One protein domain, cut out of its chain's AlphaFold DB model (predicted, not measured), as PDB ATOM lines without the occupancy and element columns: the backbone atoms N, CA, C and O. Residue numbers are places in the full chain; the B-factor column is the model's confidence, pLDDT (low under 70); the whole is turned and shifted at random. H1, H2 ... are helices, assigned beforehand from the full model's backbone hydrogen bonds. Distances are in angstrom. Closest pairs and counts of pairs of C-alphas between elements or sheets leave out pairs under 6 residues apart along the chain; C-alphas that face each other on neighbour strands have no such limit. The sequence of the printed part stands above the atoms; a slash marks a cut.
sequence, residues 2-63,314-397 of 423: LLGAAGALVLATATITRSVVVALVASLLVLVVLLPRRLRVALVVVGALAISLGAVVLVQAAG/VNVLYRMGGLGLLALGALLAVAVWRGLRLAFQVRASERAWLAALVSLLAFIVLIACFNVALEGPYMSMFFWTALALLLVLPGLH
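Overview. This is residues 2 to 63 and 314 to 397 of the 423 residues of the protein "O-antigen ligase family protein" of Actinobacteria bacterium (UniProt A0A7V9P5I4). A three-helix up-and-down bundle, H3, H4 and H5, packs through H4 on residues 19 to 34 of H1, which folds back into H2 as a loose helical hairpin. The printed part has 146 residues, with five named helices in the order H1 to H5 that hold 127 of them, and no named strand; its class is all helix. They are only just loose, close to compact, radius of gyration of the C-alphas 17.8 A, spanning 57 by 44 by 21 A.

Along the chain. Find C-alpha 2 at (-23.733, -6.930, 1.472); H1 runs to residue 34, 44.4 A. Next come H2, 39 to 61, 32.0 A; H3, 314 to 343; H4, 348 to 368; and H5, 377 to 396, ending at (-63.167, -48.870, -7.862).

Arrangement. H1 touches H2 at C-alphas 32 and 42, the closest, 6.6 A. H4, the hub, touches H1 (Ser 27 and Ser 359, closest C-alphas, 4.5 A), H3 (343 and 351, 5.2 A) and H5 (361 and 386, 5.9 A). In H2 every O i to N i+4 pair is within hydrogen-bond range; H1 has 28 of 29, H3 24 of 26, H4 16 of 17, H5 13 of 16.

Size, cuts and confidence. Residues 64 to 313 are cut out; C-alphas 63 and 314 are 37.4 A apart. Residues 2 to 63 have pLDDT under 70.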
ATOM      1  N   LEU A   2     -22.542  -6.674   2.309       26.52
ATOM      2  CA  LEU A   2     -23.733  -6.930   1.472       26.52
ATOM      3  C   LEU A   2     -23.772  -8.337   0.834       26.52
ATOM      4  O   LEU A   2     -24.825  -8.960   0.780       26.52
ATOM      5  N   LEU A   3     -22.616  -8.895   0.457       29.42
ATOM      6  CA  LEU A   3     -22.502 -10.283  -0.030       29.42
ATOM      7  C   LEU A   3     -22.757 -11.340   1.065       29.42
ATOM      8  O   LEU A   3     -23.165 -12.457   0.764       29.42
ATOM      9  N   GLY A   4     -22.554 -10.986   2.341       29.47
ATOM     10  CA  GLY A   4     -22.789 -11.879   3.482       29.47
ATOM     11  C   GLY A   4     -24.262 -11.954   3.889       29.47
ATOM     12  O   GLY A   4     -24.763 -13.041   4.153       29.47
ATOM     13  N   ALA A   5     -24.968 -10.818   3.860       30.59
ATOM     14  CA  ALA A   5     -26.407 -10.742   4.120       30.59
ATOM     15  C   ALA A   5     -27.236 -11.377   2.984       30.59
ATOM     16  O   ALA A   5     -28.188 -12.110   3.247       30.59
ATOM     17  N   ALA A   6     -26.816 -11.195   1.725       33.62
ATOM     18  CA  ALA A   6     -27.394 -11.914   0.588       33.62
ATOM     19  C   ALA A   6     -27.149 -13.434   0.684       33.62
ATOM     20  O   ALA A   6     -28.048 -14.221   0.407       33.62
ATOM     21  N   GLY A   7     -25.968 -13.861   1.151       32.81
ATOM     22  CA  GLY A   7     -25.653 -15.274   1.384       32.81
ATOM     23  C   GLY A   7     -26.491 -15.923   2.493       32.81
ATOM     24  O   GLY A   7     -26.934 -17.058   2.330       32.81
ATOM     25  N   ALA A   8     -26.756 -15.206   3.591       34.81
ATOM     26  CA  ALA A   8     -27.577 -15.688   4.706       34.81
ATOM     27  C   ALA A   8     -29.065 -15.810   4.329       34.81
ATOM     28  O   ALA A   8     -29.676 -16.843   4.598       34.81
ATOM     29  N   LEU A   9     -29.617 -14.832   3.599       37.03
ATOM     30  CA  LEU A   9     -30.987 -14.892   3.076       37.03
ATOM     31  C   LEU A   9     -31.151 -16.001   2.018       37.03
ATOM     32  O   LEU A   9     -32.167 -16.700   2.003       37.03
ATOM     33  N   VAL A  10     -30.128 -16.231   1.183       38.31
ATOM     34  CA  VAL A  10     -30.066 -17.366   0.245       38.31
ATOM     35  C   VAL A  10     -29.985 -18.704   0.988       38.31
ATOM     36  O   VAL A  10     -30.615 -19.655   0.544       38.31
ATOM     37  N   LEU A  11     -29.296 -18.797   2.130       36.81
ATOM     38  CA  LEU A  11     -29.209 -20.007   2.969       36.81
ATOM     39  C   LEU A  11     -30.495 -20.294   3.774       36.81
ATOM     40  O   LEU A  11     -30.893 -21.457   3.897       36.81
ATOM     41  N   ALA A  12     -31.160 -19.248   4.273       38.22
ATOM     42  CA  ALA A  12     -32.444 -19.307   4.979       38.22
ATOM     43  C   ALA A  12     -33.585 -19.717   4.041       38.22
ATOM     44  O   ALA A  12     -34.355 -20.637   4.329       38.22
ATOM     45  N   THR A  13     -33.620 -19.097   2.858       41.53
ATOM     46  CA  THR A  13     -34.484 -19.530   1.761       41.53
ATOM     47  C   THR A  13     -34.087 -20.954   1.390       41.53
ATOM     48  O   THR A  13     -34.914 -21.847   1.479       41.53
ATOM     49  N   ALA A  14     -32.804 -21.258   1.176       37.66
ATOM     50  CA  ALA A  14     -32.360 -22.603   0.829       37.66
ATOM     51  C   ALA A  14     -32.702 -23.699   1.846       37.66
ATOM     52  O   ALA A  14     -32.662 -24.834   1.424       37.66
ATOM     53  N   THR A  15     -33.061 -23.475   3.113       41.12
ATOM     54  CA  THR A  15     -33.411 -24.581   4.041       41.12
ATOM     55  C   THR A  15     -34.898 -24.951   4.008       41.12
ATOM     56  O   THR A  15     -35.220 -26.125   3.818       41.12
ATOM     57  N   ILE A  16     -35.807 -23.971   4.058       46.84
ATOM     58  CA  ILE A  16     -37.252 -24.191   3.833       46.84
ATOM     59  C   ILE A  16     -37.506 -24.522   2.354       46.84
ATOM     60  O   ILE A  16     -38.211 -25.483   2.021       46.84
ATOM     61  N   THR A  17     -36.837 -23.801   1.454       47.59
ATOM     62  CA  THR A  17     -36.788 -24.121   0.030       47.59
ATOM     63  C   THR A  17     -36.067 -25.445  -0.209       47.59
ATOM     64  O   THR A  17     -36.456 -26.098  -1.153       47.59
ATOM     65  N   ARG A  18     -35.135 -25.955   0.618       48.62
ATOM     66  CA  ARG A  18     -34.586 -27.328   0.442       48.62
ATOM     67  C   ARG A  18     -35.605 -28.396   0.774       48.62
ATOM     68  O   ARG A  18     -35.709 -29.327  -0.004       48.62
ATOM     69  N   SER A  19     -36.369 -28.300   1.862       42.94
ATOM     70  CA  SER A  19     -37.411 -29.309   2.116       42.94
ATOM     71  C   SER A  19     -38.481 -29.284   1.025       42.94
ATOM     72  O   SER A  19     -38.889 -30.336   0.543       42.94
ATOM     73  N   VAL A  20     -38.865 -28.094   0.553       54.44
ATOM     74  CA  VAL A  20     -39.826 -27.943  -0.549       54.44
ATOM     75  C   VAL A  20     -39.218 -28.405  -1.880       54.44
ATOM     76  O   VAL A  20     -39.844 -29.179  -2.589       54.44
ATOM     77  N   VAL A  21     -37.980 -28.036  -2.207       57.50
ATOM     78  CA  VAL A  21     -37.273 -28.446  -3.435       57.50
ATOM     79  C   VAL A  21     -36.976 -29.935  -3.428       57.50
ATOM     80  O   VAL A  21     -37.197 -30.572  -4.445       57.50
ATOM     81  N   VAL A  22     -36.545 -30.532  -2.317       52.84
ATOM     82  CA  VAL A  22     -36.368 -31.987  -2.211       52.84
ATOM     83  C   VAL A  22     -37.722 -32.681  -2.353       52.84
ATOM     84  O   VAL A  22     -37.798 -33.688  -3.049       52.84
ATOM     85  N   ALA A  23     -38.806 -32.123  -1.798       53.44
ATOM     86  CA  ALA A  23     -40.152 -32.677  -1.958       53.44
ATOM     87  C   ALA A  23     -40.599 -32.620  -3.421       53.44
ATOM     88  O   ALA A  23     -41.149 -33.587  -3.947       53.44
ATOM     89  N   LEU A  24     -40.318 -31.507  -4.096       62.75
ATOM     90  CA  LEU A  24     -40.621 -31.289  -5.505       62.75
ATOM     91  C   LEU A  24     -39.746 -32.155  -6.416       62.75
ATOM     92  O   LEU A  24     -40.258 -32.713  -7.377       62.75
ATOM     93  N   VAL A  25     -38.460 -32.333  -6.103       64.75
ATOM     94  CA  VAL A  25     -37.537 -33.220  -6.828       64.75
ATOM     95  C   VAL A  25     -37.945 -34.676  -6.639       64.75
ATOM     96  O   VAL A  25     -38.020 -35.407  -7.618       64.75
ATOM     97  N   ALA A  26     -38.274 -35.107  -5.420       57.78
ATOM     98  CA  ALA A  26     -38.780 -36.454  -5.162       57.78
ATOM     99  C   ALA A  26     -40.106 -36.700  -5.901       57.78
ATOM    100  O   ALA A  26     -40.264 -37.721  -6.567       57.78
ATOM    101  N   SER A  27     -41.020 -35.725  -5.867       62.06
ATOM    102  CA  SER A  27     -42.269 -35.742  -6.638       62.06
ATOM    103  C   SER A  27     -42.010 -35.823  -8.145       62.06
ATOM    104  O   SER A  27     -42.643 -36.602  -8.856       62.06
ATOM    105  N   LEU A  28     -41.030 -35.068  -8.644       64.44
ATOM    106  CA  LEU A  28     -40.618 -35.088 -10.041       64.44
ATOM    107  C   LEU A  28     -40.016 -36.442 -10.432       64.44
ATOM    108  O   LEU A  28     -40.343 -36.960 -11.496       64.44
ATOM    109  N   LEU A  29     -39.179 -37.043  -9.586       66.06
ATOM    110  CA  LEU A  29     -38.622 -38.378  -9.816       66.06
ATOM    111  C   LEU A  29     -39.736 -39.430  -9.882       66.06
ATOM    112  O   LEU A  29     -39.742 -40.251 -10.799       66.06
ATOM    113  N   VAL A  30     -40.722 -39.360  -8.982       64.06
ATOM    114  CA  VAL A  30     -41.925 -40.209  -9.029       64.06
ATOM    115  C   VAL A  30     -42.686 -40.006 -10.344       64.06
ATOM    116  O   VAL A  30     -43.039 -40.986 -11.003       64.06
ATOM    117  N   LEU A  31     -42.885 -38.758 -10.777       62.81
ATOM    118  CA  LEU A  31     -43.509 -38.441 -12.067       62.81
ATOM    119  C   LEU A  31     -42.725 -39.022 -13.252       62.81
ATOM    120  O   LEU A  31     -43.336 -39.594 -14.154       62.81
ATOM    121  N   VAL A  32     -41.394 -38.914 -13.251       64.56
ATOM    122  CA  VAL A  32     -40.516 -39.444 -14.309       64.56
ATOM    123  C   VAL A  32     -40.607 -40.969 -14.387       64.56
ATOM    124  O   VAL A  32     -40.779 -41.509 -15.481       64.56
ATOM    125  N   VAL A  33     -40.570 -41.660 -13.243       65.50
ATOM    126  CA  VAL A  33     -40.717 -43.125 -13.172       65.50
ATOM    127  C   VAL A  33     -42.097 -43.568 -13.671       65.50
ATOM    128  O   VAL A  33     -42.213 -44.562 -14.388       65.50
ATOM    129  N   LEU A  34     -43.151 -42.818 -13.339       62.97
ATOM    130  CA  LEU A  34     -44.530 -43.167 -13.690       62.97
ATOM    131  C   LEU A  34     -44.942 -42.783 -15.123       62.97
ATOM    132  O   LEU A  34     -45.926 -43.322 -15.642       62.97
ATOM    133  N   LEU A  35     -44.209 -41.893 -15.797       63.12
ATOM    134  CA  LEU A  35     -44.542 -41.383 -17.136       63.12
ATOM    135  C   LEU A  35     -43.392 -41.591 -18.148       63.12
ATOM    136  O   LEU A  35     -42.910 -40.625 -18.746       63.12
ATOM    137  N   PRO A  36     -43.004 -42.846 -18.460       55.84
ATOM    138  CA  PRO A  36     -41.777 -43.167 -19.207       55.84
ATOM    139  C   PRO A  36     -41.735 -42.688 -20.673       55.84
ATOM    140  O   PRO A  36     -40.735 -42.881 -21.354       55.84
ATOM    141  N   ARG A  37     -42.804 -42.074 -21.207       60.28
ATOM    142  CA  ARG A  37     -42.889 -41.643 -22.620       60.28
ATOM    143  C   ARG A  37     -43.176 -40.157 -22.836       60.28
ATOM    144  O   ARG A  37     -43.536 -39.767 -23.945       60.28
ATOM    145  N   ARG A  38     -43.028 -39.302 -21.820       62.38
ATOM    146  CA  ARG A  38     -43.261 -37.855 -21.983       62.38
ATOM    147  C   ARG A  38     -42.177 -37.006 -21.323       62.38
ATOM    148  O   ARG A  38     -42.464 -36.226 -20.423       62.38
ATOM    149  N   LEU A  39     -40.959 -37.078 -21.867       61.00
ATOM    150  CA  LEU A  39     -39.855 -36.152 -21.562       61.00
ATOM    151  C   LEU A  39     -40.310 -34.679 -21.625       61.00
ATOM    152  O   LEU A  39     -39.921 -33.866 -20.800       61.00
ATOM    153  N   ARG A  40     -41.226 -34.355 -22.550       59.28
ATOM    154  CA  ARG A  40     -41.831 -33.021 -22.685       59.28
ATOM    155  C   ARG A  40     -42.621 -32.585 -21.445       59.28
ATOM    156  O   ARG A  40     -42.584 -31.416 -21.101       59.28
ATOM    157  N   VAL A  41     -43.309 -33.504 -20.762       55.84
ATOM    158  CA  VAL A  41     -44.066 -33.186 -19.536       55.84
ATOM    159  C   VAL A  41     -43.110 -32.978 -18.366       55.84
ATOM    160  O   VAL A  41     -43.272 -32.013 -17.631       55.84
ATOM    161  N   ALA A  42     -42.070 -33.808 -18.242       57.34
ATOM    162  CA  ALA A  42     -41.020 -33.593 -17.247       57.34
ATOM    163  C   ALA A  42     -40.307 -32.244 -17.455       57.34
ATOM    164  O   ALA A  42     -40.137 -31.498 -16.500       57.34
ATOM    165  N   LEU A  43     -39.976 -31.884 -18.702       62.97
ATOM    166  CA  LEU A  43     -39.374 -30.590 -19.044       62.97
ATOM    167  C   LEU A  43     -40.298 -29.405 -18.734       62.97
ATOM    168  O   LEU A  43     -39.826 -28.398 -18.220       62.97
ATOM    169  N   VAL A  44     -41.605 -29.525 -18.989       62.59
ATOM    170  CA  VAL A  44     -42.585 -28.487 -18.625       62.59
ATOM    171  C   VAL A  44     -42.698 -28.338 -17.107       62.59
ATOM    172  O   VAL A  44     -42.727 -27.215 -16.619       62.59
ATOM    173  N   VAL A  45     -42.713 -29.440 -16.352       55.66
ATOM    174  CA  VAL A  45     -42.772 -29.396 -14.880       55.66
ATOM    175  C   VAL A  45     -41.484 -28.808 -14.298       55.66
ATOM    176  O   VAL A  45     -41.559 -27.934 -13.439       55.66
ATOM    177  N   VAL A  46     -40.311 -29.214 -14.795       64.81
ATOM    178  CA  VAL A  46     -39.012 -28.633 -14.406       64.81
ATOM    179  C   VAL A  46     -38.951 -27.146 -14.754       64.81
ATOM    180  O   VAL A  46     -38.524 -26.347 -13.926       64.81
ATOM    181  N   GLY A  47     -39.417 -26.761 -15.944       66.06
ATOM    182  CA  GLY A  47     -39.486 -25.366 -16.372       66.06
ATOM    183  C   GLY A  47     -40.421 -24.533 -15.495       66.06
ATOM    184  O   GLY A  47     -40.028 -23.471 -15.027       66.06
ATOM    185  N   ALA A  48     -41.621 -25.034 -15.195       58.66
ATOM    186  CA  ALA A  48     -42.566 -24.376 -14.293       58.66
ATOM    187  C   ALA A  48     -41.998 -24.226 -12.874       58.66
ATOM    188  O   ALA A  48     -42.176 -23.185 -12.242       58.66
ATOM    189  N   LEU A  49     -41.261 -25.233 -12.397       57.19
ATOM    190  CA  LEU A  49     -40.573 -25.179 -11.113       57.19
ATOM    191  C   LEU A  49     -39.470 -24.117 -11.098       57.19
ATOM    192  O   LEU A  49     -39.399 -23.316 -10.170       57.19
ATOM    193  N   ALA A  50     -38.636 -24.089 -12.139       67.25
ATOM    194  CA  ALA A  50     -37.573 -23.106 -12.289       67.25
ATOM    195  C   ALA A  50     -38.132 -21.678 -12.384       67.25
ATOM    196  O   ALA A  50     -37.586 -20.773 -11.759       67.25
ATOM    197  N   ILE A  51     -39.250 -21.483 -13.092       62.03
ATOM    198  CA  ILE A  51     -39.953 -20.195 -13.173       62.03
ATOM    199  C   ILE A  51     -40.532 -19.804 -11.811       62.03
ATOM    200  O   ILE A  51     -40.370 -18.663 -11.399       62.03
ATOM    201  N   SER A  52     -41.174 -20.727 -11.090       54.91
ATOM    202  CA  SER A  52     -41.738 -20.447  -9.764       54.91
ATOM    203  C   SER A  52     -40.651 -20.066  -8.753       54.91
ATOM    204  O   SER A  52     -40.778 -19.050  -8.071       54.91
ATOM    205  N   LEU A  53     -39.547 -20.817  -8.713       60.00
ATOM    206  CA  LEU A  53     -38.388 -20.502  -7.874       60.00
ATOM    207  C   LEU A  53     -37.727 -19.183  -8.298       60.00
ATOM    208  O   LEU A  53     -37.416 -18.351  -7.448       60.00
ATOM    209  N   GLY A  54     -37.568 -18.959  -9.604       63.97
ATOM    210  CA  GLY A  54     -37.032 -17.719 -10.160       63.97
ATOM    211  C   GLY A  54     -37.899 -16.503  -9.838       63.97
ATOM    212  O   GLY A  54     -37.363 -15.457  -9.494       63.97
ATOM    213  N   ALA A  55     -39.226 -16.641  -9.866       55.16
ATOM    214  CA  ALA A  55     -40.166 -15.585  -9.505       55.16
ATOM    215  C   ALA A  55     -40.077 -15.226  -8.017       55.16
ATOM    216  O   ALA A  55     -40.089 -14.046  -7.684       55.16
ATOM    217  N   VAL A  56     -39.920 -16.211  -7.126       52.09
ATOM    218  CA  VAL A  56     -39.696 -15.951  -5.691       52.09
ATOM    219  C   VAL A  56     -38.393 -15.178  -5.475       52.09
ATOM    220  O   VAL A  56     -38.395 -14.167  -4.773       52.09
ATOM    221  N   VAL A  57     -37.304 -15.600  -6.126       59.28
ATOM    222  CA  VAL A  57     -36.007 -14.907  -6.057       59.28
ATOM    223  C   VAL A  57     -36.101 -13.492  -6.637       59.28
ATOM    224  O   VAL A  57     -35.572 -12.559  -6.043       59.28
ATOM    225  N   LEU A  58     -36.805 -13.307  -7.757       57.00
ATOM    226  CA  LEU A  58     -36.994 -12.003  -8.397       57.00
ATOM    227  C   LEU A  58     -37.828 -11.057  -7.523       57.00
ATOM    228  O   LEU A  58     -37.460  -9.900  -7.360       57.00
ATOM    229  N   VAL A  59     -38.918 -11.545  -6.925       50.19
ATOM    230  CA  VAL A  59     -39.768 -10.776  -6.001       50.19
ATOM    231  C   VAL A  59     -38.980 -10.356  -4.758       50.19
ATOM    232  O   VAL A  59     -39.097  -9.212  -4.322       50.19
ATOM    233  N   GLN A  60     -38.139 -11.241  -4.215       49.44
ATOM    234  CA  GLN A  60     -37.242 -10.908  -3.104       49.44
ATOM    235  C   GLN A  60     -36.170  -9.888  -3.513       49.44
ATOM    236  O   GLN A  60     -35.978  -8.896  -2.813       49.44
ATOM    237  N   ALA A  61     -35.504 -10.089  -4.654       55.69
ATOM    238  CA  ALA A  61     -34.455  -9.197  -5.151       55.69
ATOM    239  C   ALA A  61     -34.986  -7.805  -5.531       55.69
ATOM    240  O   ALA A  61     -34.284  -6.811  -5.371       55.69
ATOM    241  N   ALA A  62     -36.232  -7.728  -5.999       64.81
ATOM    242  CA  ALA A  62     -36.907  -6.477  -6.329       64.81
ATOM    243  C   ALA A  62     -37.518  -5.771  -5.103       64.81
ATOM    244  O   ALA A  62     -38.123  -4.713  -5.259       64.81
ATOM    245  N   GLY A  63     -37.423  -6.350  -3.898       45.59
ATOM    246  CA  GLY A  63     -38.077  -5.804  -2.702       45.59
ATOM    247  C   GLY A  63     -39.612  -5.813  -2.780       45.59
ATOM    248  O   GLY A  63     -40.272  -5.119  -2.012       45.59
ATOM    249  N   VAL A 314     -41.401 -38.298  14.107       94.81
ATOM    250  CA  VAL A 314     -40.784 -38.367  15.443       94.81
ATOM    251  C   VAL A 314     -41.852 -38.199  16.519       94.81
ATOM    252  O   VAL A 314     -41.833 -38.924  17.509       94.81
ATOM    253  N   ASN A 315     -42.826 -37.310  16.307       95.38
ATOM    254  CA  ASN A 315     -43.942 -37.147  17.231       95.38
ATOM    255  C   ASN A 315     -44.840 -38.400  17.283       95.38
ATOM    256  O   ASN A 315     -45.140 -38.877  18.373       95.38
ATOM    257  N   VAL A 316     -45.207 -39.003  16.144       96.31
ATOM    258  CA  VAL A 316     -45.942 -40.288  16.107       96.31
ATOM    259  C   VAL A 316     -45.170 -41.383  16.840       96.31
ATOM    260  O   VAL A 316     -45.748 -42.081  17.670       96.31
ATOM    261  N   LEU A 317     -43.867 -41.505  16.585       95.56
ATOM    262  CA  LEU A 317     -43.001 -42.474  17.253       95.56
ATOM    263  C   LEU A 317     -42.943 -42.237  18.769       95.56
ATOM    264  O   LEU A 317     -43.075 -43.178  19.543       95.56
ATOM    265  N   TYR A 318     -42.825 -40.987  19.207       97.06
ATOM    266  CA  TYR A 318     -42.839 -40.628  20.624       97.06
ATOM    267  C   TYR A 318     -44.175 -40.944  21.300       97.06
ATOM    268  O   TYR A 318     -44.218 -41.552  22.371       97.06
ATOM    269  N   ARG A 319     -45.284 -40.564  20.664       96.75
ATOM    270  CA  ARG A 319     -46.631 -40.672  21.236       96.75
ATOM    271  C   ARG A 319     -47.188 -42.089  21.194       96.75
ATOM    272  O   ARG A 319     -47.868 -42.481  22.135       96.75
ATOM    273  N   MET A 320     -46.916 -42.830  20.125       97.69
ATOM    274  CA  MET A 320     -47.539 -44.129  19.833       97.69
ATOM    275  C   MET A 320     -46.532 -45.281  19.738       97.69
ATOM    276  O   MET A 320     -46.922 -46.419  19.466       97.69
ATOM    277  N   GLY A 321     -45.241 -44.998  19.915       97.12
ATOM    278  CA  GLY A 321     -44.173 -45.981  19.810       97.12
ATOM    279  C   GLY A 321     -43.980 -46.511  18.394       97.12
ATOM    280  O   GLY A 321     -44.534 -46.021  17.402       97.12
ATOM    281  N   GLY A 322     -43.179 -47.567  18.308       91.75
ATOM    282  CA  GLY A 322     -42.943 -48.310  17.083       91.75
ATOM    283  C   GLY A 322     -44.228 -48.909  16.518       91.75
ATOM    284  O   GLY A 322     -44.367 -48.954  15.302       91.75
ATOM    285  N   LEU A 323     -45.200 -49.294  17.356       95.44
ATOM    286  CA  LEU A 323     -46.472 -49.839  16.875       95.44
ATOM    287  C   LEU A 323     -47.242 -48.812  16.036       95.44
ATOM    288  O   LEU A 323     -47.681 -49.127  14.929       95.44
ATOM    289  N   GLY A 324     -47.367 -47.577  16.529       95.44
ATOM    290  CA  GLY A 324     -48.024 -46.508  15.780       95.44
ATOM    291  C   GLY A 324     -47.276 -46.126  14.507       95.44
ATOM    292  O   GLY A 324     -47.892 -45.996  13.447       95.44
ATOM    293  N   LEU A 325     -45.945 -46.012  14.585       94.12
ATOM    294  CA  LEU A 325     -45.127 -45.698  13.413       94.12
ATOM    295  C   LEU A 325     -45.204 -46.802  12.346       94.12
ATOM    296  O   LEU A 325     -45.332 -46.494  11.162       94.12
ATOM    297  N   LEU A 326     -45.175 -48.077  12.748       93.38
ATOM    298  CA  LEU A 326     -45.310 -49.221  11.841       93.38
ATOM    299  C   LEU A 326     -46.692 -49.269  11.191       93.38
ATOM    300  O   LEU A 326     -46.775 -49.507   9.989       93.38
ATOM    301  N   ALA A 327     -47.765 -49.006  11.942       94.25
ATOM    302  CA  ALA A 327     -49.115 -48.952  11.385       94.25
ATOM    303  C   ALA A 327     -49.247 -47.837  10.330       94.25
ATOM    304  O   ALA A 327     -49.743 -48.082   9.226       94.25
ATOM    305  N   LEU A 328     -48.741 -46.635  10.628       95.06
ATOM    306  CA  LEU A 328     -48.723 -45.520   9.677       95.06
ATOM    307  C   LEU A 328     -47.852 -45.830   8.449       95.06
ATOM    308  O   LEU A 328     -48.272 -45.605   7.313       95.06
ATOM    309  N   GLY A 329     -46.662 -46.394   8.663       94.00
ATOM    310  CA  GLY A 329     -45.755 -46.814   7.596       94.00
ATOM    311  C   GLY A 329     -46.363 -47.891   6.696       94.00
ATOM    312  O   GLY A 329     -46.260 -47.799   5.474       94.00
ATOM    313  N   ALA A 330     -47.064 -48.872   7.273       94.12
ATOM    314  CA  ALA A 330     -47.771 -49.909   6.528       94.12
ATOM    315  C   ALA A 330     -48.908 -49.322   5.678       94.12
ATOM    316  O   ALA A 330     -49.034 -49.676   4.505       94.12
ATOM    317  N   LEU A 331     -49.692 -48.384   6.222       95.69
ATOM    318  CA  LEU A 331     -50.734 -47.681   5.463       95.69
ATOM    319  C   LEU A 331     -50.150 -46.919   4.268       95.69
ATOM    320  O   LEU A 331     -50.655 -47.052   3.151       95.69
ATOM    321  N   LEU A 332     -49.059 -46.178   4.482       95.19
ATOM    322  CA  LEU A 332     -48.350 -45.464   3.418       95.19
ATOM    323  C   LEU A 332     -47.807 -46.424   2.353       95.19
ATOM    324  O   LEU A 332     -48.019 -46.207   1.160       95.19
ATOM    325  N   ALA A 333     -47.161 -47.514   2.772       92.06
ATOM    326  CA  ALA A 333     -46.607 -48.513   1.866       92.06
ATOM    327  C   ALA A 333     -47.699 -49.174   1.012       92.06
ATOM    328  O   ALA A 333     -47.539 -49.296  -0.204       92.06
ATOM    329  N   VAL A 334     -48.832 -49.549   1.617       96.06
ATOM    330  CA  VAL A 334     -49.974 -50.132   0.898       96.06
ATOM    331  C   VAL A 334     -50.573 -49.125  -0.082       96.06
ATOM    332  O   VAL A 334     -50.838 -49.491  -1.228       96.06
ATOM    333  N   ALA A 335     -50.761 -47.868   0.323       93.94
ATOM    334  CA  ALA A 335     -51.300 -46.826  -0.547       93.94
ATOM    335  C   ALA A 335     -50.407 -46.583  -1.772       93.94
ATOM    336  O   ALA A 335     -50.892 -46.604  -2.906       93.94
ATOM    337  N   VAL A 336     -49.096 -46.434  -1.561       90.06
ATOM    338  CA  VAL A 336     -48.124 -46.266  -2.649       90.06
ATOM    339  C   VAL A 336     -48.109 -47.502  -3.542       90.06
ATOM    340  O   VAL A 336     -48.263 -47.379  -4.753       90.06
ATOM    341  N   TRP A 337     -48.003 -48.705  -2.975       93.69
ATOM    342  CA  TRP A 337     -47.985 -49.949  -3.746       93.69
ATOM    343  C   TRP A 337     -49.235 -50.128  -4.615       93.69
ATOM    344  O   TRP A 337     -49.125 -50.456  -5.802       93.69
ATOM    345  N   ARG A 338     -50.426 -49.879  -4.058       93.50
ATOM    346  CA  ARG A 338     -51.677 -49.966  -4.819       93.50
ATOM    347  C   ARG A 338     -51.772 -48.872  -5.886       93.50
ATOM    348  O   ARG A 338     -52.188 -49.173  -7.004       93.50
ATOM    349  N   GLY A 339     -51.339 -47.648  -5.579       92.19
ATOM    350  CA  GLY A 339     -51.259 -46.552  -6.547       92.19
ATOM    351  C   GLY A 339     -50.324 -46.875  -7.715       92.19
ATOM    352  O   GLY A 339     -50.708 -46.734  -8.872       92.19
ATOM    353  N   LEU A 340     -49.132 -47.408  -7.439       89.75
ATOM    354  CA  LEU A 340     -48.190 -47.843  -8.473       89.75
ATOM    355  C   LEU A 340     -48.783 -48.966  -9.333       89.75
ATOM    356  O   LEU A 340     -48.731 -48.892 -10.559       89.75
ATOM    357  N   ARG A 341     -49.404 -49.982  -8.720       93.25
ATOM    358  CA  ARG A 341     -50.069 -51.068  -9.462       93.25
ATOM    359  C   ARG A 341     -51.174 -50.550 -10.377       93.25
ATOM    360  O   ARG A 341     -51.224 -50.950 -11.539       93.25
ATOM    361  N   LEU A 342     -52.022 -49.652  -9.878       93.19
ATOM    362  CA  LEU A 342     -53.083 -49.038 -10.671       93.19
ATOM    363  C   LEU A 342     -52.499 -48.213 -11.831       93.19
ATOM    364  O   LEU A 342     -53.009 -48.297 -12.947       93.19
ATOM    365  N   ALA A 343     -51.385 -47.502 -11.627       92.38
ATOM    366  CA  ALA A 343     -50.740 -46.698 -12.671       92.38
ATOM    367  C   ALA A 343     -50.361 -47.511 -13.917       92.38
ATOM    368  O   ALA A 343     -50.477 -47.006 -15.038       92.38
ATOM    369  N   PHE A 344     -49.981 -48.780 -13.749       89.88
ATOM    370  CA  PHE A 344     -49.676 -49.677 -14.868       89.88
ATOM    371  C   PHE A 344     -50.917 -50.234 -15.584       89.88
ATOM    372  O   PHE A 344     -50.786 -50.740 -16.696       89.88
ATOM    373  N   GLN A 345     -52.108 -50.120 -14.993       91.75
ATOM    374  CA  GLN A 345     -53.361 -50.675 -15.526       91.75
ATOM    375  C   GLN A 345     -54.262 -49.625 -16.190       91.75
ATOM    376  O   GLN A 345     -55.103 -49.966 -17.025       91.75
ATOM    377  N   VAL A 346     -54.096 -48.350 -15.833       91.25
ATOM    378  CA  VAL A 346     -54.942 -47.245 -16.310       91.25
ATOM    379  C   VAL A 346     -54.436 -46.611 -17.606       91.25
ATOM    380  O   VAL A 346     -53.275 -46.777 -18.017       91.25
ATOM    381  N   ARG A 347     -55.319 -45.843 -18.258       90.88
ATOM    382  CA  ARG A 347     -54.996 -45.076 -19.473       90.88
ATOM    383  C   ARG A 347     -53.975 -43.978 -19.164       90.88
ATOM    384  O   ARG A 347     -53.815 -43.550 -18.027       90.88
ATOM    385  N   ALA A 348     -53.312 -43.455 -20.197       86.00
ATOM    386  CA  ALA A 348     -52.282 -42.425 -20.029       86.00
ATOM    387  C   ALA A 348     -52.788 -41.134 -19.350       86.00
ATOM    388  O   ALA A 348     -52.039 -40.519 -18.597       86.00
ATOM    389  N   SER A 349     -54.039 -40.728 -19.595       82.50
ATOM    390  CA  SER A 349     -54.654 -39.557 -18.950       82.50
ATOM    391  C   SER A 349     -54.921 -39.787 -17.459       82.50
ATOM    392  O   SER A 349     -54.567 -38.953 -16.635       82.50
ATOM    393  N   GLU A 350     -55.483 -40.941 -17.102       89.19
ATOM    394  CA  GLU A 350     -55.730 -41.366 -15.713       89.19
ATOM    395  C   GLU A 350     -54.415 -41.548 -14.940       89.19
ATOM    396  O   GLU A 350     -54.309 -41.180 -13.771       89.19
ATOM    397  N   ARG A 351     -53.373 -42.049 -15.616       89.62
ATOM    398  CA  ARG A 351     -52.033 -42.213 -15.044       89.62
ATOM    399  C   ARG A 351     -51.422 -40.889 -14.595       89.62
ATOM    400  O   ARG A 351     -50.739 -40.870 -13.580       89.62
ATOM    401  N   ALA A 352     -51.663 -39.798 -15.325       86.75
ATOM    402  CA  ALA A 352     -51.160 -38.478 -14.948       86.75
ATOM    403  C   ALA A 352     -51.791 -37.986 -13.636       86.75
ATOM    404  O   ALA A 352     -51.069 -37.533 -12.752       86.75
ATOM    405  N   TRP A 353     -53.108 -38.151 -13.474       89.88
ATOM    406  CA  TRP A 353     -53.809 -37.823 -12.228       89.88
ATOM    407  C   TRP A 353     -53.324 -38.667 -11.053       89.88
ATOM    408  O   TRP A 353     -53.069 -38.144  -9.972       89.88
ATOM    409  N   LEU A 354     -53.130 -39.964 -11.279       91.88
ATOM    410  CA  LEU A 354     -52.602 -40.862 -10.260       91.88
ATOM    411  C   LEU A 354     -51.160 -40.513  -9.875       91.88
ATOM    412  O   LEU A 354     -50.827 -40.508  -8.694       91.88
ATOM    413  N   ALA A 355     -50.317 -40.156 -10.845       87.81
ATOM    414  CA  ALA A 355     -48.960 -39.695 -10.575       87.81
ATOM    415  C   ALA A 355     -48.951 -38.368  -9.796       87.81
ATOM    416  O   ALA A 355     -48.155 -38.222  -8.870       87.81
ATOM    417  N   ALA A 356     -49.859 -37.437 -10.106       87.56
ATOM    418  CA  ALA A 356     -50.034 -36.203  -9.340       87.56
ATOM    419  C   ALA A 356     -50.475 -36.485  -7.894       87.56
ATOM    420  O   ALA A 356     -49.934 -35.894  -6.965       87.56
ATOM    421  N   LEU A 357     -51.390 -37.437  -7.692       91.62
ATOM    422  CA  LEU A 357     -51.856 -37.845  -6.365       91.62
ATOM    423  C   LEU A 357     -50.744 -38.494  -5.523       91.62
ATOM    424  O   LEU A 357     -50.564 -38.132  -4.361       91.62
ATOM    425  N   VAL A 358     -49.965 -39.414  -6.106       89.56
ATOM    426  CA  VAL A 358     -48.800 -40.020  -5.430       89.56
ATOM    427  C   VAL A 358     -47.743 -38.957  -5.117       89.56
ATOM    428  O   VAL A 358     -47.168 -38.972  -4.032       89.56
ATOM    429  N   SER A 359     -47.520 -38.009  -6.031       86.94
ATOM    430  CA  SER A 359     -46.589 -36.892  -5.829       86.94
ATOM    431  C   SER A 359     -47.036 -35.970  -4.697       86.94
ATOM    432  O   SER A 359     -46.229 -35.616  -3.848       86.94
ATOM    433  N   LEU A 360     -48.327 -35.630  -4.632       89.94
ATOM    434  CA  LEU A 360     -48.890 -34.846  -3.535       89.94
ATOM    435  C   LEU A 360     -48.690 -35.554  -2.190       89.94
ATOM    436  O   LEU A 360     -48.227 -34.929  -1.238       89.94
ATOM    437  N   LEU A 361     -48.979 -36.859  -2.114       92.06
ATOM    438  CA  LEU A 361     -48.742 -37.631  -0.893       92.06
ATOM    439  C   LEU A 361     -47.253 -37.626  -0.512       92.06
ATOM    440  O   LEU A 361     -46.924 -37.362   0.641       92.06
ATOM    441  N   ALA A 362     -46.355 -37.870  -1.472       88.31
ATOM    442  CA  ALA A 362     -44.910 -37.853  -1.244       88.31
ATOM    443  C   ALA A 362     -44.411 -36.476  -0.772       88.31
ATOM    444  O   ALA A 362     -43.597 -36.396   0.148       88.31
ATOM    445  N   PHE A 363     -44.936 -35.396  -1.359       87.25
ATOM    446  CA  PHE A 363     -44.640 -34.028  -0.951       87.25
ATOM    447  C   PHE A 363     -45.030 -33.787   0.510       87.25
ATOM    448  O   PHE A 363     -44.203 -33.328   1.300       87.25
ATOM    449  N   ILE A 364     -46.259 -34.145   0.892       89.94
ATOM    450  CA  ILE A 364     -46.746 -33.938   2.261       89.94
ATOM    451  C   ILE A 364     -45.969 -34.803   3.257       89.94
ATOM    452  O   ILE A 364     -45.599 -34.307   4.317       89.94
ATOM    453  N   VAL A 365     -45.663 -36.058   2.906       90.25
ATOM    454  CA  VAL A 365     -44.801 -36.936   3.713       90.25
ATOM    455  C   VAL A 365     -43.444 -36.281   3.952       90.25
ATOM    456  O   VAL A 365     -42.991 -36.241   5.090       90.25
ATOM    457  N   LEU A 366     -42.803 -35.705   2.931       87.06
ATOM    458  CA  LEU A 366     -41.512 -35.058   3.156       87.06
ATOM    459  C   LEU A 366     -41.632 -33.814   4.044       87.06
ATOM    460  O   LEU A 366     -40.806 -33.626   4.936       87.06
ATOM    461  N   ILE A 367     -42.656 -32.983   3.844       87.38
ATOM    462  CA  ILE A 367     -42.904 -31.827   4.717       87.38
ATOM    463  C   ILE A 367     -43.145 -32.279   6.163       87.38
ATOM    464  O   ILE A 367     -42.615 -31.662   7.084       87.38
ATOM    465  N   ALA A 368     -43.863 -33.384   6.371       90.94
ATOM    466  CA  ALA A 368     -44.111 -33.963   7.688       90.94
ATOM    467  C   ALA A 368     -42.825 -34.412   8.412       90.94
ATOM    468  O   ALA A 368     -42.799 -34.431   9.640       90.94
ATOM    469  N   CYS A 369     -41.728 -34.696   7.698       86.25
ATOM    470  CA  CYS A 369     -40.422 -34.966   8.317       86.25
ATOM    471  C   CYS A 369     -39.786 -33.728   8.973       86.25
ATOM    472  O   CYS A 369     -38.886 -33.872   9.795       86.25
ATOM    473  N   PHE A 370     -40.216 -32.519   8.610       85.94
ATOM    474  CA  PHE A 370     -39.615 -31.262   9.081       85.94
ATOM    475  C   PHE A 370     -40.647 -30.275   9.627       85.94
ATOM    476  O   PHE A 370     -40.317 -29.121   9.915       85.94
ATOM    477  N   ASN A 371     -41.905 -30.695   9.738       88.38
ATOM    478  CA  ASN A 371     -42.978 -29.863  10.243       88.38
ATOM    479  C   ASN A 371     -44.102 -30.679  10.879       88.38
ATOM    480  O   ASN A 371     -44.136 -31.909  10.829       88.38
ATOM    481  N   VAL A 372     -45.024 -29.946  11.491       87.94
ATOM    482  CA  VAL A 372     -46.249 -30.464  12.109       87.94
ATOM    483  C   VAL A 372     -47.346 -30.467  11.059       87.94
ATOM    484  O   VAL A 372     -48.154 -29.545  10.957       87.94
ATOM    485  N   ALA A 373     -47.277 -31.456  10.175       90.38
ATOM    486  CA  ALA A 373     -48.168 -31.563   9.030       90.38
ATOM    487  C   ALA A 373     -49.335 -32.519   9.295       90.38
ATOM    488  O   ALA A 373     -50.389 -32.364   8.683       90.38
ATOM    489  N   LEU A 374     -49.158 -33.500  10.184       91.94
ATOM    490  CA  LEU A 374     -50.160 -34.545  10.422       91.94
ATOM    491  C   LEU A 374     -51.071 -34.233  11.612       91.94
ATOM    492  O   LEU A 374     -52.180 -34.757  11.678       91.94
ATOM    493  N   GLU A 375     -50.621 -33.382  12.531       88.62
ATOM    494  CA  GLU A 375     -51.319 -33.064  13.777       88.62
ATOM    495  C   GLU A 375     -52.306 -31.902  13.620       88.62
ATOM    496  O   GLU A 375     -53.366 -31.899  14.238       88.62
ATOM    497  N   GLY A 376     -51.963 -30.908  12.794       85.50
ATOM    498  CA  GLY A 376     -52.800 -29.730  12.566       85.50
ATOM    499  C   GLY A 376     -53.865 -29.965  11.487       85.50
ATOM    500  O   GLY A 376     -53.590 -30.653  10.499       85.50
ATOM    501  N   PRO A 377     -55.062 -29.357  11.589       82.38
ATOM    502  CA  PRO A 377     -56.156 -29.582  10.636       82.38
ATOM    503  C   PRO A 377     -55.825 -29.118   9.206       82.38
ATOM    504  O   PRO A 377     -56.313 -29.695   8.241       82.38
ATOM    505  N   TYR A 378     -54.962 -28.107   9.060       84.19
ATOM    506  CA  TYR A 378     -54.682 -27.473   7.771       84.19
ATOM    507  C   TYR A 378     -53.943 -28.388   6.780       84.19
ATOM    508  O   TYR A 378     -54.394 -28.570   5.655       84.19
ATOM    509  N   MET A 379     -52.820 -28.991   7.181       87.00
ATOM    510  CA  MET A 379     -52.053 -29.880   6.293       87.00
ATOM    511  C   MET A 379     -52.554 -31.329   6.339       87.00
ATOM    512  O   MET A 379     -52.491 -32.032   5.326       87.00
ATOM    513  N   SER A 380     -53.094 -31.771   7.479       92.88
ATOM    514  CA  SER A 380     -53.513 -33.163   7.663       92.88
ATOM    515  C   SER A 380     -54.679 -33.541   6.751       92.88
ATOM    516  O   SER A 380     -54.696 -34.655   6.232       92.88
ATOM    517  N   MET A 381     -55.609 -32.622   6.461       94.00
ATOM    518  CA  MET A 381     -56.729 -32.913   5.559       94.00
ATOM    519  C   MET A 381     -56.260 -33.331   4.160       94.00
ATOM    520  O   MET A 381     -56.798 -34.281   3.588       94.00
ATOM    521  N   PHE A 382     -55.215 -32.691   3.626       92.94
ATOM    522  CA  PHE A 382     -54.653 -33.052   2.324       92.94
ATOM    523  C   PHE A 382     -53.950 -34.408   2.377       92.94
ATOM    524  O   PHE A 382     -54.117 -35.218   1.464       92.94
ATOM    525  N   PHE A 383     -53.215 -34.676   3.460       95.50
ATOM    526  CA  PHE A 383     -52.552 -35.961   3.677       95.50
ATOM    527  C   PHE A 383     -53.561 -37.111   3.706       95.50
ATOM    528  O   PHE A 383     -53.458 -38.051   2.916       95.50
ATOM    529  N   TRP A 384     -54.564 -37.016   4.584       95.94
ATOM    530  CA  TRP A 384     -55.552 -38.071   4.786       95.94
ATOM    531  C   TRP A 384     -56.431 -38.272   3.551       95.94
ATOM    532  O   TRP A 384     -56.723 -39.414   3.196       95.94
ATOM    533  N   THR A 385     -56.774 -37.195   2.836       96.81
ATOM    534  CA  THR A 385     -57.521 -37.287   1.572       96.81
ATOM    535  C   THR A 385     -56.702 -37.992   0.493       96.81
ATOM    536  O   THR A 385     -57.195 -38.925  -0.143       96.81
ATOM    537  N   ALA A 386     -55.437 -37.599   0.297       95.94
ATOM    538  CA  ALA A 386     -54.576 -38.230  -0.700       95.94
ATOM    539  C   ALA A 386     -54.336 -39.716  -0.389       95.94
ATOM    540  O   ALA A 386     -54.417 -40.563  -1.285       95.94
ATOM    541  N   LEU A 387     -54.109 -40.038   0.888       97.19
ATOM    542  CA  LEU A 387     -53.946 -41.406   1.366       97.19
ATOM    543  C   LEU A 387     -55.206 -42.251   1.115       97.19
ATOM    544  O   LEU A 387     -55.111 -43.340   0.546       97.19
ATOM    545  N   ALA A 388     -56.386 -41.742   1.484       97.56
ATOM    546  CA  ALA A 388     -57.658 -42.436   1.295       97.56
ATOM    547  C   ALA A 388     -57.945 -42.715  -0.188       97.56
ATOM    548  O   ALA A 388     -58.294 -43.841  -0.551       97.56
ATOM    549  N   LEU A 389     -57.728 -41.726  -1.060       96.81
ATOM    550  CA  LEU A 389     -57.911 -41.892  -2.503       96.81
ATOM    551  C   LEU A 389     -57.009 -43.002  -3.064       96.81
ATOM    552  O   LEU A 389     -57.487 -43.857  -3.809       96.81
ATOM    553  N   LEU A 390     -55.733 -43.055  -2.671       96.19
ATOM    554  CA  LEU A 390     -54.808 -44.103  -3.128       96.19
ATOM    555  C   LEU A 390     -55.170 -45.504  -2.616       96.19
ATOM    556  O   LEU A 390     -54.898 -46.497  -3.294       96.19
ATOM    557  N   LEU A 391     -55.806 -45.605  -1.448       96.25
ATOM    558  CA  LEU A 391     -56.266 -46.881  -0.899       96.25
ATOM    559  C   LEU A 391     -57.543 -47.394  -1.580       96.25
ATOM    560  O   LEU A 391     -57.680 -48.612  -1.746       96.25
ATOM    561  N   VAL A 392     -58.443 -46.488  -1.981       96.81
ATOM    562  CA  VAL A 392     -59.790 -46.803  -2.491       96.81
ATOM    563  C   VAL A 392     -59.847 -46.908  -4.019       96.81
ATOM    564  O   VAL A 392     -60.428 -47.864  -4.534       96.81
ATOM    565  N   LEU A 393     -59.224 -45.981  -4.762       95.00
ATOM    566  CA  LEU A 393     -59.289 -45.932  -6.237       95.00
ATOM    567  C   LEU A 393     -58.964 -47.270  -6.933       95.00
ATOM    568  O   LEU A 393     -59.677 -47.632  -7.870       95.00
ATOM    569  N   PRO A 394     -57.960 -48.051  -6.487       92.75
ATOM    570  CA  PRO A 394     -57.632 -49.340  -7.100       92.75
ATOM    571  C   PRO A 394     -58.753 -50.384  -6.996       92.75
ATOM    572  O   PRO A 394     -58.812 -51.281  -7.830       92.75
ATOM    573  N   GLY A 395     -59.632 -50.275  -5.993       91.25
ATOM    574  CA  GLY A 395     -60.803 -51.144  -5.841       91.25
ATOM    575  C   GLY A 395     -62.010 -50.706  -6.673       91.25
ATOM    576  O   GLY A 395     -62.848 -51.537  -7.004       91.25
ATOM    577  N   LEU A 396     -62.089 -49.420  -7.033       91.19
ATOM    578  CA  LEU A 396     -63.167 -48.870  -7.862       91.19
ATOM    579  C   LEU A 396     -62.904 -49.027  -9.360       91.19
ATOM    580  O   LEU A 396     -63.837 -48.969 -10.160       91.19
ATOM    581  N   HIS A 397     -61.643 -49.197  -9.764       86.44
ATOM    582  CA  HIS A 397     -61.309 -49.343 -11.170       86.44
ATOM    583  C   HIS A 397     -61.682 -50.756 -11.659       86.44
ATOM    584  O   HIS A 397     -61.112 -51.733 -11.166       86.44
TER     585      HIS A 397